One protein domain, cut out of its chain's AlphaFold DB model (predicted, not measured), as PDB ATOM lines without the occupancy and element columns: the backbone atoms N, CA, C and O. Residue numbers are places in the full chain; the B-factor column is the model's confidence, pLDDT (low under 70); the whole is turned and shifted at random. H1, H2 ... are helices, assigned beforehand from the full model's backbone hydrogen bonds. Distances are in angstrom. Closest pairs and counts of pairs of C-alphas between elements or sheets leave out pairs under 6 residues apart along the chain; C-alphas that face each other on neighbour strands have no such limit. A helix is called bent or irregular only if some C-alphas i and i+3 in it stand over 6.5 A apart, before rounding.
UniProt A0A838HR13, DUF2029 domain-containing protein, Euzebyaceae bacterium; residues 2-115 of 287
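What this domain is: This is residues 2 to 115 of the 287 residues of the protein "DUF2029 domain-containing protein" of Euzebyaceae bacterium (UniProt A0A838HR13). H2, H3, H4 and H5b pack as an up-and-down bundle, each running against the one before it, with H3 in the middle; H1 turns off at one corner, and residues 107 to 115 stick out. The 114 printed residues, all helix in class, have six named helices, H1 to H6, only just loose, close to compact: radius of gyration of the C-alphas 16.4 A, spans 48 by 40 by 23 A.

How they stand to each other: H1, residues 5 to 13, and H2, residues 16 to 31, only just touch, with 3 pairs of C-alphas within 8 A, only at the corner. H2 and H3, residues 35 to 48, form a hairpin, closest C-alphas Gly 26 and Ala 38, 3.9 A. H3 and H4, residues 51 to 61, form another, Ala 46 and Pro 52, 5.2 A. H5, residues 72 to 100, one helix by its hydrogen bonds, is bent, C-alphas 79 and 82 being 7.0 A apart; arm H5b, residues 82 to 100, touches H3, closest C-alphas Gly 43 and Ala 86, 3.8 A. Arm H5a, residues 72 to 79, is close but not clearly touching H4, as is H6, residues 102 to 113, to H5b. O i to N i+4 pairs are within hydrogen-bond range throughout H1 and H6, but 11 of 12 in H2, 9 of 10 in H3, 2 of 4 in H5a, 13 of 15 in H5b and 2 of 7 in H4, with 6 of 8 O i to N i+3.

Where its parts are: H1 begins at C-alpha 5 (14.122, -34.842, -49.594); H6 ends at C-alpha 113 (-13.932, -53.947, -49.255). H5b is 27.6 A long.

The domain as a whole: The C-alphas farthest apart, Gln 13 and Pro 71, are 49.7 A apart. The printed part has no cut and no long link. pLDDT is under 70 at 14 residues, among them 10 to 14 and 67 to 70.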
ATOM      1  N   VAL A   2      12.734 -25.629 -44.989       53.94
ATOM      2  CA  VAL A   2      13.537 -26.790 -45.416       53.94
ATOM      3  C   VAL A   2      12.573 -27.913 -45.782       53.94
ATOM      4  O   VAL A   2      11.887 -28.442 -44.910       53.94
ATOM      5  N   VAL A   3      12.480 -28.248 -47.069       57.94
ATOM      6  CA  VAL A   3      11.693 -29.401 -47.517       57.94
ATOM      7  C   VAL A   3      12.572 -30.640 -47.389       57.94
ATOM      8  O   VAL A   3      13.656 -30.703 -47.964       57.94
ATOM      9  N   SER A   4      12.133 -31.621 -46.600       73.62
ATOM     10  CA  SER A   4      12.839 -32.900 -46.496       73.62
ATOM     11  C   SER A   4      12.879 -33.577 -47.876       73.62
ATOM     12  O   SER A   4      11.817 -33.717 -48.489       73.62
ATOM     13  N   PRO A   5      14.039 -34.062 -48.357       72.25
ATOM     14  CA  PRO A   5      14.122 -34.842 -49.594       72.25
ATOM     15  C   PRO A   5      13.141 -36.021 -49.617       72.25
ATOM     16  O   PRO A   5      12.562 -36.340 -50.651       72.25
ATOM     17  N   SER A   6      12.867 -36.620 -48.452       70.75
ATOM     18  CA  SER A   6      11.877 -37.689 -48.322       70.75
ATOM     19  C   SER A   6      10.454 -37.214 -48.625       70.75
ATOM     20  O   SER A   6       9.691 -37.973 -49.209       70.75
ATOM     21  N   LEU A   7      10.095 -35.974 -48.269       66.69
ATOM     22  CA  LEU A   7       8.785 -35.388 -48.587       66.69
ATOM     23  C   LEU A   7       8.641 -35.087 -50.080       66.69
ATOM     24  O   LEU A   7       7.555 -35.283 -50.617       66.69
ATOM     25  N   LEU A   8       9.717 -34.658 -50.748       73.81
ATOM     26  CA  LEU A   8       9.711 -34.432 -52.197       73.81
ATOM     27  C   LEU A   8       9.481 -35.743 -52.958       73.81
ATOM     28  O   LEU A   8       8.605 -35.806 -53.815       73.81
ATOM     29  N   VAL A   9      10.197 -36.810 -52.590       74.00
ATOM     30  CA  VAL A   9      10.034 -38.130 -53.224       74.00
ATOM     31  C   VAL A   9       8.664 -38.740 -52.908       74.00
ATOM     32  O   VAL A   9       7.976 -39.203 -53.816       74.00
ATOM     33  N   LEU A  10       8.221 -38.694 -51.642       65.75
ATOM     34  CA  LEU A  10       6.882 -39.161 -51.248       65.75
ATOM     35  C   LEU A  10       5.771 -38.386 -51.955       65.75
ATOM     36  O   LEU A  10       4.724 -38.958 -52.242       65.75
ATOM     37  N   GLY A  11       5.995 -37.104 -52.219       62.78
ATOM     38  CA  GLY A  11       5.060 -36.249 -52.925       62.78
ATOM     39  C   GLY A  11       4.933 -36.510 -54.399       62.78
ATOM     40  O   GLY A  11       3.819 -36.570 -54.907       62.78
ATOM     41  N   ALA A  12       6.065 -36.699 -55.064       67.62
ATOM     42  CA  ALA A  12       6.085 -37.003 -56.483       67.62
ATOM     43  C   ALA A  12       5.504 -38.395 -56.779       67.62
ATOM     44  O   ALA A  12       4.883 -38.591 -57.818       67.62
ATOM     45  N   GLN A  13       5.678 -39.363 -55.871       69.81
ATOM     46  CA  GLN A  13       5.233 -40.744 -56.097       69.81
ATOM     47  C   GLN A  13       3.870 -41.084 -55.500       69.81
ATOM     48  O   GLN A  13       3.289 -42.107 -55.863       69.81
ATOM     49  N   ASN A  14       3.370 -40.308 -54.538       69.81
ATOM     50  CA  ASN A  14       2.220 -40.735 -53.760       69.81
ATOM     51  C   ASN A  14       1.228 -39.602 -53.509       69.81
ATOM     52  O   ASN A  14       1.557 -38.522 -53.022       69.81
ATOM     53  N   TRP A  15      -0.043 -39.939 -53.699       75.69
ATOM     54  CA  TRP A  15      -1.192 -39.091 -53.396       75.69
ATOM     55  C   TRP A  15      -1.312 -38.772 -51.892       75.69
ATOM     56  O   TRP A  15      -2.168 -37.998 -51.475       75.69
ATOM     57  N   ASN A  16      -0.427 -39.334 -51.061       83.44
ATOM     58  CA  ASN A  16      -0.283 -39.021 -49.643       83.44
ATOM     59  C   ASN A  16      -0.079 -37.533 -49.351       83.44
ATOM     60  O   ASN A  16      -0.562 -37.081 -48.315       83.44
ATOM     61  N   LEU A  17       0.615 -36.766 -50.203       85.56
ATOM     62  CA  LEU A  17       0.825 -35.341 -49.918       85.56
ATOM     63  C   LEU A  17      -0.486 -34.559 -49.842       85.56
ATOM     64  O   LEU A  17      -0.622 -33.705 -48.967       85.56
ATOM     65  N   TRP A  18      -1.464 -34.906 -50.682       89.12
ATOM     66  CA  TRP A  18      -2.791 -34.296 -50.655       89.12
ATOM     67  C   TRP A  18      -3.504 -34.530 -49.324       89.12
ATOM     68  O   TRP A  18      -4.241 -33.668 -48.872       89.12
ATOM     69  N   THR A  19      -3.237 -35.650 -48.649       92.56
ATOM     70  CA  THR A  19      -3.725 -35.908 -47.287       92.56
ATOM     71  C   THR A  19      -2.867 -35.220 -46.219       92.56
ATOM     72  O   THR A  19      -3.388 -34.702 -45.235       92.56
ATOM     73  N   LEU A  20      -1.541 -35.208 -46.376       92.31
ATOM     74  CA  LEU A  20      -0.621 -34.702 -45.352       92.31
ATOM     75  C   LEU A  20      -0.624 -33.173 -45.241       92.31
ATOM     76  O   LEU A  20      -0.498 -32.655 -44.133       92.31
ATOM     77  N   ALA A  21      -0.796 -32.452 -46.349       93.62
ATOM     78  CA  ALA A  21      -0.901 -30.995 -46.347       93.62
ATOM     79  C   ALA A  21      -2.063 -30.478 -45.465       93.62
ATOM     80  O   ALA A  21      -1.799 -29.694 -44.546       93.62
ATOM     81  N   PRO A  22      -3.319 -30.939 -45.634       96.69
ATOM     82  CA  PRO A  22      -4.411 -30.554 -44.748       96.69
ATOM     83  C   PRO A  22      -4.214 -31.076 -43.317       96.69
ATOM     84  O   PRO A  22      -4.515 -30.348 -42.377       96.69
ATOM     85  N   VAL A  23      -3.615 -32.254 -43.096       96.94
ATOM     86  CA  VAL A  23      -3.250 -32.695 -41.730       96.94
ATOM     87  C   VAL A  23      -2.302 -31.699 -41.051       96.94
ATOM     88  O   VAL A  23      -2.538 -31.303 -39.909       96.94
ATOM     89  N   ALA A  24      -1.260 -31.239 -41.746       95.75
ATOM     90  CA  ALA A  24      -0.329 -30.246 -41.214       95.75
ATOM     91  C   ALA A  24      -1.024 -28.903 -40.924       95.75
ATOM     92  O   ALA A  24      -0.810 -28.310 -39.862       95.75
ATOM     93  N   ALA A  25      -1.907 -28.448 -41.820       97.69
ATOM     94  CA  ALA A  25      -2.715 -27.248 -41.607       97.69
ATOM     95  C   ALA A  25      -3.652 -27.388 -40.392       97.69
ATOM     96  O   ALA A  25      -3.779 -26.454 -39.594       97.69
ATOM     97  N   GLY A  26      -4.248 -28.568 -40.204       97.25
ATOM     98  CA  GLY A  26      -5.094 -28.895 -39.060       97.25
ATOM     99  C   GLY A  26      -4.330 -28.872 -37.738       97.25
ATOM    100  O   GLY A  26      -4.770 -28.226 -36.787       97.25
ATOM    101  N   LEU A  27      -3.135 -29.467 -37.698       96.19
ATOM    102  CA  LEU A  27      -2.238 -29.400 -36.539       96.19
ATOM    103  C   LEU A  27      -1.835 -27.954 -36.214       96.19
ATOM    104  O   LEU A  27      -1.913 -27.533 -35.061       96.19
ATOM    105  N   ALA A  28      -1.480 -27.159 -37.228       96.00
ATOM    106  CA  ALA A  28      -1.150 -25.747 -37.048       96.00
ATOM    107  C   ALA A  28      -2.356 -24.912 -36.578       96.00
ATOM    108  O   ALA A  28      -2.194 -23.923 -35.860       96.00
ATOM    109  N   ALA A  29      -3.581 -25.266 -36.974       96.12
ATOM    110  CA  ALA A  29      -4.796 -24.637 -36.463       96.12
ATOM    111  C   ALA A  29      -5.072 -25.039 -35.004       96.12
ATOM    112  O   ALA A  29      -5.380 -24.168 -34.186       96.12
ATOM    113  N   ALA A  30      -4.901 -26.319 -34.662       94.31
ATOM    114  CA  ALA A  30      -5.072 -26.843 -33.308       94.31
ATOM    115  C   ALA A  30      -4.072 -26.219 -32.323       94.31
ATOM    116  O   ALA A  30      -4.468 -25.782 -31.243       94.31
ATOM    117  N   ALA A  31      -2.807 -26.072 -32.730       92.56
ATOM    118  CA  ALA A  31      -1.766 -25.407 -31.946       92.56
ATOM    119  C   ALA A  31      -2.103 -23.938 -31.626       92.56
ATOM    120  O   ALA A  31      -1.730 -23.434 -30.574       92.56
ATOM    121  N   ARG A  32      -2.863 -23.266 -32.500       93.44
ATOM    122  CA  ARG A  32      -3.372 -21.897 -32.290       93.44
ATOM    123  C   ARG A  32      -4.722 -21.855 -31.562       93.44
ATOM    124  O   ARG A  32      -5.398 -20.832 -31.590       93.44
ATOM    125  N   GLY A  33      -5.178 -22.976 -31.002       91.25
ATOM    126  CA  GLY A  33      -6.463 -23.083 -30.312       91.25
ATOM    127  C   GLY A  33      -7.697 -23.029 -31.222       91.25
ATOM    128  O   GLY A  33      -8.818 -22.969 -30.723       91.25
ATOM    129  N   ARG A  34      -7.537 -23.081 -32.552       94.00
ATOM    130  CA  ARG A  34      -8.638 -22.994 -33.528       94.00
ATOM    131  C   ARG A  34      -9.184 -24.386 -33.858       94.00
ATOM    132  O   ARG A  34      -9.072 -24.848 -34.994       94.00
ATOM    133  N   THR A  35      -9.767 -25.063 -32.870       94.88
ATOM    134  CA  THR A  35     -10.183 -26.478 -32.972       94.88
ATOM    135  C   THR A  35     -11.192 -26.741 -34.089       94.88
ATOM    136  O   THR A  35     -11.037 -27.719 -34.809       94.88
ATOM    137  N   ALA A  36     -12.162 -25.852 -34.322       96.19
ATOM    138  CA  ALA A  36     -13.108 -25.992 -35.436       96.19
ATOM    139  C   ALA A  36     -12.406 -25.992 -36.807       96.19
ATOM    140  O   ALA A  36     -12.666 -26.857 -37.638       96.19
ATOM    141  N   ARG A  37     -11.450 -25.072 -37.021       97.75
ATOM    142  CA  ARG A  37     -10.637 -25.046 -38.250       97.75
ATOM    143  C   ARG A  37      -9.745 -26.280 -38.358       97.75
ATOM    144  O   ARG A  37      -9.565 -26.792 -39.453       97.75
ATOM    145  N   ALA A  38      -9.204 -26.767 -37.241       97.56
ATOM    146  CA  ALA A  38      -8.456 -28.021 -37.228       97.56
ATOM    147  C   ALA A  38      -9.331 -29.207 -37.661       97.56
ATOM    148  O   ALA A  38      -8.922 -29.980 -38.519       97.56
ATOM    149  N   GLY A  39     -10.557 -29.290 -37.135       98.00
ATOM    150  CA  GLY A  39     -11.561 -30.267 -37.550       98.00
ATOM    151  C   GLY A  39     -11.869 -30.187 -39.044       98.00
ATOM    152  O   GLY A  39     -11.793 -31.204 -39.720       98.00
ATOM    153  N   ALA A  40     -12.114 -28.987 -39.580       98.56
ATOM    154  CA  ALA A  40     -12.325 -28.765 -41.015       98.56
ATOM    155  C   ALA A  40     -11.159 -29.288 -41.876       98.56
ATOM    156  O   ALA A  40     -11.364 -29.989 -42.862       98.56
ATOM    157  N   TRP A  41      -9.919 -29.002 -41.479       98.50
ATOM    158  CA  TRP A  41      -8.741 -29.516 -42.179       98.50
ATOM    159  C   TRP A  41      -8.617 -31.042 -42.095       98.50
ATOM    160  O   TRP A  41      -8.284 -31.686 -43.087       98.50
ATOM    161  N   PHE A  42      -8.919 -31.643 -40.941       98.31
ATOM    162  CA  PHE A  42      -8.926 -33.100 -40.806       98.31
ATOM    163  C   PHE A  42     -10.070 -33.762 -41.580       98.31
ATOM    164  O   PHE A  42      -9.858 -34.839 -42.124       98.31
ATOM    165  N   GLY A  43     -11.238 -33.124 -41.691       98.12
ATOM    166  CA  GLY A  43     -12.350 -33.583 -42.526       98.12
ATOM    167  C   GLY A  43     -12.028 -33.531 -44.018       98.12
ATOM    168  O   GLY A  43     -12.247 -34.509 -44.730       98.12
ATOM    169  N   LEU A  44     -11.395 -32.448 -44.479       97.88
ATOM    170  CA  LEU A  44     -10.861 -32.360 -45.840       97.88
ATOM    171  C   LEU A  44      -9.831 -33.468 -46.115       97.88
ATOM    172  O   LEU A  44      -9.913 -34.158 -47.127       97.88
ATOM    173  N   ALA A  45      -8.891 -33.688 -45.189       96.94
ATOM    174  CA  ALA A  45      -7.933 -34.787 -45.291       96.94
ATOM    175  C   ALA A  45      -8.632 -36.159 -45.313       96.94
ATOM    176  O   ALA A  45      -8.231 -37.036 -46.082       96.94
ATOM    177  N   ALA A  46      -9.690 -36.319 -44.505       96.31
ATOM    178  CA  ALA A  46     -10.519 -37.518 -44.425       96.31
ATOM    179  C   ALA A  46     -11.235 -37.836 -45.750       96.31
ATOM    180  O   ALA A  46     -11.397 -39.007 -46.092       96.31
ATOM    181  N   GLY A  47     -11.632 -36.803 -46.504       94.50
ATOM    182  CA  GLY A  47     -12.212 -36.950 -47.844       94.50
ATOM    183  C   GLY A  47     -11.234 -37.561 -48.852       94.50
ATOM    184  O   GLY A  47     -11.639 -38.256 -49.772       94.50
ATOM    185  N   ILE A  48      -9.928 -37.382 -48.637       92.75
ATOM    186  CA  ILE A  48      -8.880 -37.944 -49.500       92.75
ATOM    187  C   ILE A  48      -8.497 -39.360 -49.041       92.75
ATOM    188  O   ILE A  48      -8.349 -40.272 -49.852       92.75
ATOM    189  N   LYS A  49      -8.315 -39.558 -47.729       90.88
ATOM    190  CA  LYS A  49      -8.040 -40.858 -47.088       90.88
ATOM    191  C   LYS A  49      -8.699 -40.892 -45.731       90.88
ATOM    192  O   LYS A  49      -8.640 -39.897 -45.051       90.88
ATOM    193  N   TRP A  50      -9.195 -42.032 -45.265       90.00
ATOM    194  CA  TRP A  50     -10.072 -42.060 -44.086       90.00
ATOM    195  C   TRP A  50      -9.359 -41.873 -42.733       90.00
ATOM    196  O   TRP A  50      -9.949 -41.363 -41.784       90.00
ATOM    197  N   TRP A  51      -8.082 -42.248 -42.614       92.81
ATOM    198  CA  TRP A  51      -7.355 -42.243 -41.332       92.81
ATOM    199  C   TRP A  51      -7.235 -40.884 -40.607       92.81
ATOM    200  O   TRP A  51      -7.262 -40.891 -39.374       92.81
ATOM    201  N   PRO A  52      -7.139 -39.714 -41.274       96.31
ATOM    202  CA  PRO A  52      -7.104 -38.412 -40.614       96.31
ATOM    203  C   PRO A  52      -8.369 -38.096 -39.816       96.31
ATOM    204  O   PRO A  52      -8.306 -37.260 -38.919       96.31
ATOM    205  N   ALA A  53      -9.495 -38.778 -40.069       96.75
ATOM    206  CA  ALA A  53     -10.696 -38.639 -39.246       96.75
ATOM    207  C   ALA A  53     -10.418 -38.965 -37.765       96.75
ATOM    208  O   ALA A  53     -10.966 -38.320 -36.871       96.75
ATOM    209  N   LEU A  54      -9.486 -39.889 -37.489       96.69
ATOM    210  CA  LEU A  54      -9.055 -40.224 -36.128       96.69
ATOM    211  C   LEU A  54      -8.428 -39.024 -35.401       96.69
ATOM    212  O   LEU A  54      -8.501 -38.936 -34.179       96.69
ATOM    213  N   LEU A  55      -7.855 -38.061 -36.130       97.62
ATOM    214  CA  LEU A  55      -7.236 -36.864 -35.552       97.62
ATOM    215  C   LEU A  55      -8.261 -35.881 -34.971       97.62
ATOM    216  O   LEU A  55      -7.898 -34.978 -34.220       97.62
ATOM    217  N   VAL A  56      -9.552 -36.059 -35.258       97.50
ATOM    218  CA  VAL A  56     -10.616 -35.294 -34.598       97.50
ATOM    219  C   VAL A  56     -10.745 -35.704 -33.128       97.50
ATOM    220  O   VAL A  56     -11.050 -34.857 -32.289       97.50
ATOM    221  N   ILE A  57     -10.439 -36.964 -32.786       95.94
ATOM    222  CA  ILE A  57     -10.591 -37.510 -31.429       95.94
ATOM    223  C   ILE A  57      -9.863 -36.643 -30.385       95.94
ATOM    224  O   ILE A  57     -10.489 -36.243 -29.397       95.94
ATOM    225  N   PRO A  58      -8.584 -36.253 -30.571       95.38
ATOM    226  CA  PRO A  58      -7.906 -35.470 -29.548       95.38
ATOM    227  C   PRO A  58      -8.383 -34.018 -29.440       95.38
ATOM    228  O   PRO A  58      -8.173 -33.391 -28.398       95.38
ATOM    229  N   LEU A  59      -9.082 -33.500 -30.460       94.62
ATOM    230  CA  LEU A  59      -9.745 -32.192 -30.410       94.62
ATOM    231  C   LEU A  59     -11.007 -32.208 -29.531       94.62
ATOM    232  O   LEU A  59     -11.358 -31.167 -28.984       94.62
ATOM    233  N   ILE A  60     -11.677 -33.361 -29.400       94.50
ATOM    234  CA  ILE A  60     -12.958 -33.499 -28.678       94.50
ATOM    235  C   ILE A  60     -12.821 -34.056 -27.250       94.50
ATOM    236  O   ILE A  60     -13.692 -33.813 -26.409       94.50
ATOM    237  N   VAL A  61     -11.752 -34.809 -26.960       89.31
ATOM    238  CA  VAL A  61     -11.562 -35.510 -25.670       89.31
ATOM    239  C   VAL A  61     -10.362 -34.993 -24.856       89.31
ATOM    240  O   VAL A  61     -10.303 -35.236 -23.655       89.31
ATOM    241  N   GLY A  62      -9.423 -34.260 -25.460       85.25
ATOM    242  CA  GLY A  62      -8.220 -33.775 -24.772       85.25
ATOM    243  C   GLY A  62      -8.318 -32.357 -24.216       85.25
ATOM    244  O   GLY A  62      -9.330 -31.679 -24.342       85.25
ATOM    245  N   ARG A  63      -7.194 -31.847 -23.693       84.69
ATOM    246  CA  ARG A  63      -7.066 -30.456 -23.205       84.69
ATOM    247  C   ARG A  63      -7.439 -29.382 -24.236       84.69
ATOM    248  O   ARG A  63      -7.761 -28.263 -23.861       84.69
ATOM    249  N   TRP A  64      -7.399 -29.702 -25.532       83.19
ATOM    250  CA  TRP A  64      -7.877 -28.797 -26.582       83.19
ATOM    251  C   TRP A  64      -9.400 -28.611 -26.561       83.19
ATOM    252  O   TRP A  64      -9.877 -27.570 -27.009       83.19
ATOM    253  N   ALA A  65     -10.143 -29.563 -25.992       80.31
ATOM    254  CA  ALA A  65     -11.567 -29.436 -25.703       80.31
ATOM    255  C   ALA A  65     -11.844 -28.610 -24.431       80.31
ATOM    256  O   ALA A  65     -12.914 -28.019 -24.309       80.31
ATOM    257  N   ASP A  66     -10.873 -28.533 -23.513       75.44
ATOM    258  CA  ASP A  66     -11.005 -27.915 -22.185       75.44
ATOM    259  C   ASP A  66     -10.669 -26.415 -22.154       75.44
ATOM    260  O   ASP A  66     -10.437 -25.863 -21.075       75.44
ATOM    261  N   GLN A  67     -10.637 -25.730 -23.304       68.44
ATOM    262  CA  GLN A  67     -10.372 -24.288 -23.329       68.44
ATOM    263  C   GLN A  67     -11.292 -23.542 -22.346       68.44
ATOM    264  O   GLN A  67     -12.481 -23.879 -22.269       68.44
ATOM    265  N   PRO A  68     -10.768 -22.550 -21.596       63.75
ATOM    266  CA  PRO A  68     -11.542 -21.801 -20.617       63.75
ATOM    267  C   PRO A  68     -12.717 -21.143 -21.337       63.75
ATOM    268  O   PRO A  68     -12.561 -20.211 -22.120       63.75
ATOM    269  N   ALA A  69     -13.901 -21.706 -21.140       58.84
ATOM    270  CA  ALA A  69     -15.126 -21.249 -21.761       58.84
ATOM    271  C   ALA A  69     -16.137 -21.009 -20.650       58.84
ATOM    272  O   ALA A  69     -16.258 -21.851 -19.754       58.84
ATOM    273  N   GLY A  70     -16.795 -19.847 -20.746       63.62
ATOM    274  CA  GLY A  70     -17.806 -19.325 -19.832       63.62
ATOM    275  C   GLY A  70     -19.069 -20.198 -19.754       63.62
ATOM    276  O   GLY A  70     -18.944 -21.400 -19.535       63.62
ATOM    277  N   PRO A  71     -20.289 -19.651 -19.896       70.25
ATOM    278  CA  PRO A  71     -21.526 -20.370 -19.569       70.25
ATOM    279  C   PRO A  71     -21.602 -21.782 -20.178       70.25
ATOM    280  O   PRO A  71     -21.219 -21.992 -21.333       70.25
ATOM    281  N   ALA A  72     -22.122 -22.756 -19.419       69.88
ATOM    282  CA  ALA A  72     -22.079 -24.193 -19.731       69.88
ATOM    283  C   ALA A  72     -22.553 -24.572 -21.158       69.88
ATOM    284  O   ALA A  72     -22.013 -25.500 -21.767       69.88
ATOM    285  N   GLY A  73     -23.490 -23.818 -21.747       66.25
ATOM    286  CA  GLY A  73     -23.958 -24.019 -23.127       66.25
ATOM    287  C   GLY A  73     -22.886 -23.794 -24.208       66.25
ATOM    288  O   GLY A  73     -22.853 -24.514 -25.212       66.25
ATOM    289  N   LEU A  74     -21.948 -22.861 -23.999       75.19
ATOM    290  CA  LEU A  74     -20.843 -22.618 -24.936       75.19
ATOM    291  C   LEU A  74     -19.799 -23.740 -24.896       75.19
ATOM    292  O   LEU A  74     -19.161 -24.014 -25.918       75.19
ATOM    293  N   ARG A  75     -19.645 -24.430 -23.758       77.06
ATOM    294  CA  ARG A  75     -18.726 -25.574 -23.630       77.06
ATOM    295  C   ARG A  75     -19.133 -26.731 -24.535       77.06
ATOM    296  O   ARG A  75     -18.288 -27.249 -25.265       77.06
ATOM    297  N   ARG A  76     -20.419 -27.103 -24.551       80.62
ATOM    298  CA  ARG A  76     -20.911 -28.198 -25.408       80.62
ATOM    299  C   ARG A  76     -20.696 -27.885 -26.889       80.62
ATOM    300  O   ARG A  76     -20.147 -28.722 -27.600       80.62
ATOM    301  N   ARG A  77     -21.050 -26.670 -27.329       81.56
ATOM    302  CA  ARG A  77     -20.838 -26.223 -28.719       81.56
ATOM    303  C   ARG A  77     -19.363 -26.253 -29.118       81.56
ATOM    304  O   ARG A  77     -19.041 -26.744 -30.191       81.56
ATOM    305  N   ARG A  78     -18.451 -25.780 -28.261       81.38
ATOM    306  CA  ARG A  78     -17.005 -25.805 -28.551       81.38
ATOM    307  C   ARG A  78     -16.447 -27.222 -28.648       81.38
ATOM    308  O   ARG A  78     -15.593 -27.472 -29.494       81.38
ATOM    309  N   ARG A  79     -16.950 -28.144 -27.824       87.94
ATOM    310  CA  ARG A  79     -16.532 -29.549 -27.838       87.94
ATOM    311  C   ARG A  79     -16.996 -30.283 -29.095       87.94
ATOM    312  O   ARG A  79     -16.261 -31.122 -29.597       87.94
ATOM    313  N   THR A  80     -18.176 -29.963 -29.626       92.44
ATOM    314  CA  THR A  80     -18.696 -30.596 -30.851       92.44
ATOM    315  C   THR A  80     -18.273 -29.886 -32.138       92.44
ATOM    316  O   THR A  80     -18.214 -30.527 -33.183       92.44
ATOM    317  N   ALA A  81     -17.914 -28.599 -32.080       94.31
ATOM    318  CA  ALA A  81     -17.493 -27.799 -33.232       94.31
ATOM    319  C   ALA A  81     -16.435 -28.457 -34.147       94.31
ATOM    320  O   ALA A  81     -16.653 -28.453 -35.358       94.31
ATOM    321  N   PRO A  82     -15.318 -29.035 -33.653       96.62
ATOM    322  CA  PRO A  82     -14.356 -29.715 -34.526       96.62
ATOM    323  C   PRO A  82     -14.956 -30.925 -35.249       96.62
ATOM    324  O   PRO A  82     -14.656 -31.125 -36.421       96.62
ATOM    325  N   ALA A  83     -15.821 -31.701 -34.590       97.06
ATOM    326  CA  ALA A  83     -16.476 -32.851 -35.211       97.06
ATOM    327  C   ALA A  83     -17.482 -32.416 -36.286       97.06
ATOM    328  O   ALA A  83     -17.474 -32.967 -37.381       97.06
ATOM    329  N   VAL A  84     -18.285 -31.382 -36.011       97.56
ATOM    330  CA  VAL A  84     -19.226 -30.809 -36.989       97.56
ATOM    331  C   VAL A  84     -18.479 -30.235 -38.192       97.56
ATOM    332  O   VAL A  84     -18.853 -30.501 -39.329       97.56
ATOM    333  N   ALA A  85     -17.392 -29.493 -37.964       98.06
ATOM    334  CA  ALA A  85     -16.577 -28.938 -39.040       98.06
ATOM    335  C   ALA A  85     -15.897 -30.032 -39.883       98.06
ATOM    336  O   ALA A  85     -15.847 -29.919 -41.108       98.06
ATOM    337  N   ALA A  86     -15.407 -31.099 -39.247       98.38
ATOM    338  CA  ALA A  86     -14.839 -32.247 -39.946       98.38
ATOM    339  C   ALA A  86     -15.891 -32.965 -40.802       98.38
ATOM    340  O   ALA A  86     -15.661 -33.200 -41.984       98.38
ATOM    341  N   ALA A  87     -17.062 -33.256 -40.232       98.00
ATOM    342  CA  ALA A  87     -18.159 -33.893 -40.954       98.00
ATOM    343  C   ALA A  87     -18.651 -33.025 -42.122       98.00
ATOM    344  O   ALA A  87     -18.817 -33.529 -43.227       98.00
ATOM    345  N   GLY A  88     -18.818 -31.716 -41.902       98.25
ATOM    346  CA  GLY A  88     -19.248 -30.773 -42.933       98.25
ATOM    347  C   GLY A  88     -18.258 -30.675 -44.093       98.25
ATOM    348  O   GLY A  88     -18.655 -30.780 -45.245       98.25
ATOM    349  N   THR A  89     -16.960 -30.540 -43.814       98.25
ATOM    350  CA  THR A  89     -15.935 -30.496 -44.876       98.25
ATOM    351  C   THR A  89     -15.780 -31.818 -45.613       98.25
ATOM    352  O   THR A  89     -15.664 -31.809 -46.834       98.25
ATOM    353  N   TRP A  90     -15.830 -32.950 -44.909       97.94
ATOM    354  CA  TRP A  90     -15.859 -34.266 -45.545       97.94
ATOM    355  C   TRP A  90     -17.073 -34.403 -46.473       97.94
ATOM    356  O   TRP A  90     -16.924 -34.790 -47.629       97.94
ATOM    357  N   ALA A  91     -18.261 -34.013 -46.002       97.69
ATOM    358  CA  ALA A  91     -19.493 -34.071 -46.781       97.69
ATOM    359  C   ALA A  91     -19.432 -33.158 -48.015       97.69
ATOM    360  O   ALA A  91     -19.807 -33.585 -49.101       97.69
ATOM    361  N   LEU A  92     -18.893 -31.943 -47.886       97.25
ATOM    362  CA  LEU A  92     -18.710 -31.023 -49.013       97.25
ATOM    363  C   LEU A  92     -17.807 -31.591 -50.116       97.25
ATOM    364  O   LEU A  92     -17.976 -31.227 -51.273       97.25
ATOM    365  N   VAL A  93     -16.868 -32.477 -49.781       94.50
ATOM    366  CA  VAL A  93     -15.997 -33.136 -50.767       94.50
ATOM    367  C   VAL A  93     -16.661 -34.388 -51.342       94.50
ATOM    368  O   VAL A  93     -16.643 -34.605 -52.551       94.50
ATOM    369  N   GLN A  94     -17.271 -35.210 -50.487       94.88
ATOM    370  CA  GLN A  94     -17.773 -36.525 -50.882       94.88
ATOM    371  C   GLN A  94     -19.166 -36.484 -51.520       94.88
ATOM    372  O   GLN A  94     -19.421 -37.235 -52.459       94.88
ATOM    373  N   LEU A  95     -20.074 -35.627 -51.036       95.56
ATOM    374  CA  LEU A  95     -21.460 -35.592 -51.510       95.56
ATOM    375  C   LEU A  95     -21.588 -35.149 -52.972       95.56
ATOM    376  O   LEU A  95     -22.346 -35.803 -53.684       95.56
ATOM    377  N   PRO A  96     -20.850 -34.139 -53.480       95.50
ATOM    378  CA  PRO A  96     -20.887 -33.825 -54.908       95.50
ATOM    379  C   PRO A  96     -20.450 -35.010 -55.773       95.50
ATOM    380  O   PRO A  96     -21.098 -35.333 -56.763       95.50
ATOM    381  N   ALA A  97     -19.394 -35.720 -55.365       89.75
ATOM    382  CA  ALA A  97     -18.909 -36.886 -56.093       89.75
ATOM    383  C   ALA A  97     -19.911 -38.058 -56.053       89.75
ATOM    384  O   ALA A  97     -20.037 -38.798 -57.030       89.75
ATOM    385  N   LEU A  98     -20.640 -38.210 -54.943       93.38
ATOM    386  CA  LEU A  98     -21.726 -39.180 -54.801       93.38
ATOM    387  C   LEU A  98     -22.952 -38.807 -55.642       93.38
ATOM    388  O   LEU A  98     -23.542 -39.692 -56.250       93.38
ATOM    389  N   ALA A  99     -23.307 -37.523 -55.707       96.75
ATOM    390  CA  ALA A  99     -24.440 -37.028 -56.483       96.75
ATOM    391  C   ALA A  99     -24.204 -37.153 -57.997       96.75
ATOM    392  O   ALA A  99     -25.115 -37.521 -58.730       96.75
ATOM    393  N   VAL A 100     -22.977 -36.890 -58.460       97.44
ATOM    394  CA  VAL A 100     -22.614 -36.998 -59.883       97.44
ATOM    395  C   VAL A 100     -22.526 -38.455 -60.339       97.44
ATOM    396  O   VAL A 100     -22.936 -38.778 -61.451       97.44
ATOM    397  N   SER A 101     -21.970 -39.356 -59.519       96.00
ATOM    398  CA  SER A 101     -21.812 -40.759 -59.912       96.00
ATOM    399  C   SER A 101     -21.860 -41.725 -58.721       96.00
ATOM    400  O   SER A 101     -20.819 -42.208 -58.252       96.00
ATOM    401  N   PRO A 102     -23.067 -42.081 -58.248       95.00
ATOM    402  CA  PRO A 102     -23.219 -42.986 -57.113       95.00
ATOM    403  C   PRO A 102     -22.684 -44.391 -57.423       95.00
ATOM    404  O   PRO A 102     -22.049 -45.017 -56.574       95.00
ATOM    405  N   ALA A 103     -22.842 -44.855 -58.667       95.19
ATOM    406  CA  ALA A 103     -22.331 -46.149 -59.113       95.19
ATOM    407  C   ALA A 103     -20.796 -46.234 -59.049       95.19
ATOM    408  O   ALA A 103     -20.252 -47.249 -58.612       95.19
ATOM    409  N   ASN A 104     -20.078 -45.171 -59.437       92.44
ATOM    410  CA  ASN A 104     -18.614 -45.156 -59.369       92.44
ATOM    411  C   ASN A 104     -18.114 -45.106 -57.919       92.44
ATOM    412  O   ASN A 104     -17.148 -45.797 -57.590       92.44
ATOM    413  N   GLN A 105     -18.791 -44.354 -57.042       89.62
ATOM    414  CA  GLN A 105     -18.484 -44.360 -55.608       89.62
ATOM    415  C   GLN A 105     -18.679 -45.751 -55.004       89.62
ATOM    416  O   GLN A 105     -17.781 -46.267 -54.336       89.62
ATOM    417  N   TRP A 106     -19.810 -46.396 -55.294       91.62
ATOM    418  CA  TRP A 106     -20.081 -47.742 -54.801       91.62
ATOM    419  C   TRP A 106     -19.081 -48.769 -55.333       91.62
ATOM    420  O   TRP A 106     -18.593 -49.604 -54.572       91.62
ATOM    421  N   ARG A 107     -18.707 -48.681 -56.615       91.94
ATOM    422  CA  ARG A 107     -17.672 -49.542 -57.205       91.94
ATOM    423  C   ARG A 107     -16.323 -49.362 -56.505       91.94
ATOM    424  O   ARG A 107     -15.664 -50.356 -56.223       91.94
ATOM    425  N   SER A 108     -15.937 -48.127 -56.181       87.19
ATOM    426  CA  SER A 108     -14.710 -47.834 -55.427       87.19
ATOM    427  C   SER A 108     -14.740 -48.445 -54.021       87.19
ATOM    428  O   SER A 108     -13.813 -49.155 -53.627       87.19
ATOM    429  N   ILE A 109     -15.836 -48.250 -53.281       86.38
ATOM    430  CA  ILE A 109     -16.023 -48.830 -51.942       86.38
ATOM    431  C   ILE A 109     -15.976 -50.359 -52.011       86.38
ATOM    432  O   ILE A 109     -15.223 -50.984 -51.266       86.38
ATOM    433  N   SER A 110     -16.719 -50.957 -52.943       88.69
ATOM    434  CA  SER A 110     -16.788 -52.410 -53.131       88.69
ATOM    435  C   SER A 110     -15.426 -52.992 -53.496       88.69
ATOM    436  O   SER A 110     -15.018 -54.004 -52.932       88.69
ATOM    437  N   PHE A 111     -14.678 -52.313 -54.372       87.38
ATOM    438  CA  PHE A 111     -13.300 -52.674 -54.684       87.38
ATOM    439  C   PHE A 111     -12.434 -52.673 -53.424       87.38
ATOM    440  O   PHE A 111     -11.710 -53.631 -53.194       87.38
ATOM    441  N   HIS A 112     -12.513 -51.642 -52.578       81.56
ATOM    442  CA  HIS A 112     -11.723 -51.571 -51.347       81.56
ATOM    443  C   HIS A 112     -12.123 -52.610 -50.292       81.56
ATOM    444  O   HIS A 112     -11.233 -53.142 -49.624       81.56
ATOM    445  N   LEU A 113     -13.417 -52.917 -50.162       80.25
ATOM    446  CA  LEU A 113     -13.932 -53.947 -49.255       80.25
ATOM    447  C   LEU A 113     -13.557 -55.361 -49.716       80.25
ATOM    448  O   LEU A 113     -13.182 -56.188 -48.889       80.25
ATOM    449  N   GLY A 114     -13.588 -55.617 -51.026       76.62
ATOM    450  CA  GLY A 114     -13.259 -56.912 -51.627       76.62
ATOM    451  C   GLY A 114     -11.763 -57.218 -51.722       76.62
ATOM    452  O   GLY A 114     -11.387 -58.302 -52.159       76.62
ATOM    453  N   ARG A 115     -10.874 -56.294 -51.329       74.06
ATOM    454  CA  ARG A 115      -9.432 -56.581 -51.302       74.06
ATOM    455  C   ARG A 115      -9.144 -57.643 -50.256       74.06
ATOM    456  O   ARG A 115      -9.556 -57.499 -49.108       74.06
TER     457      ARG A 115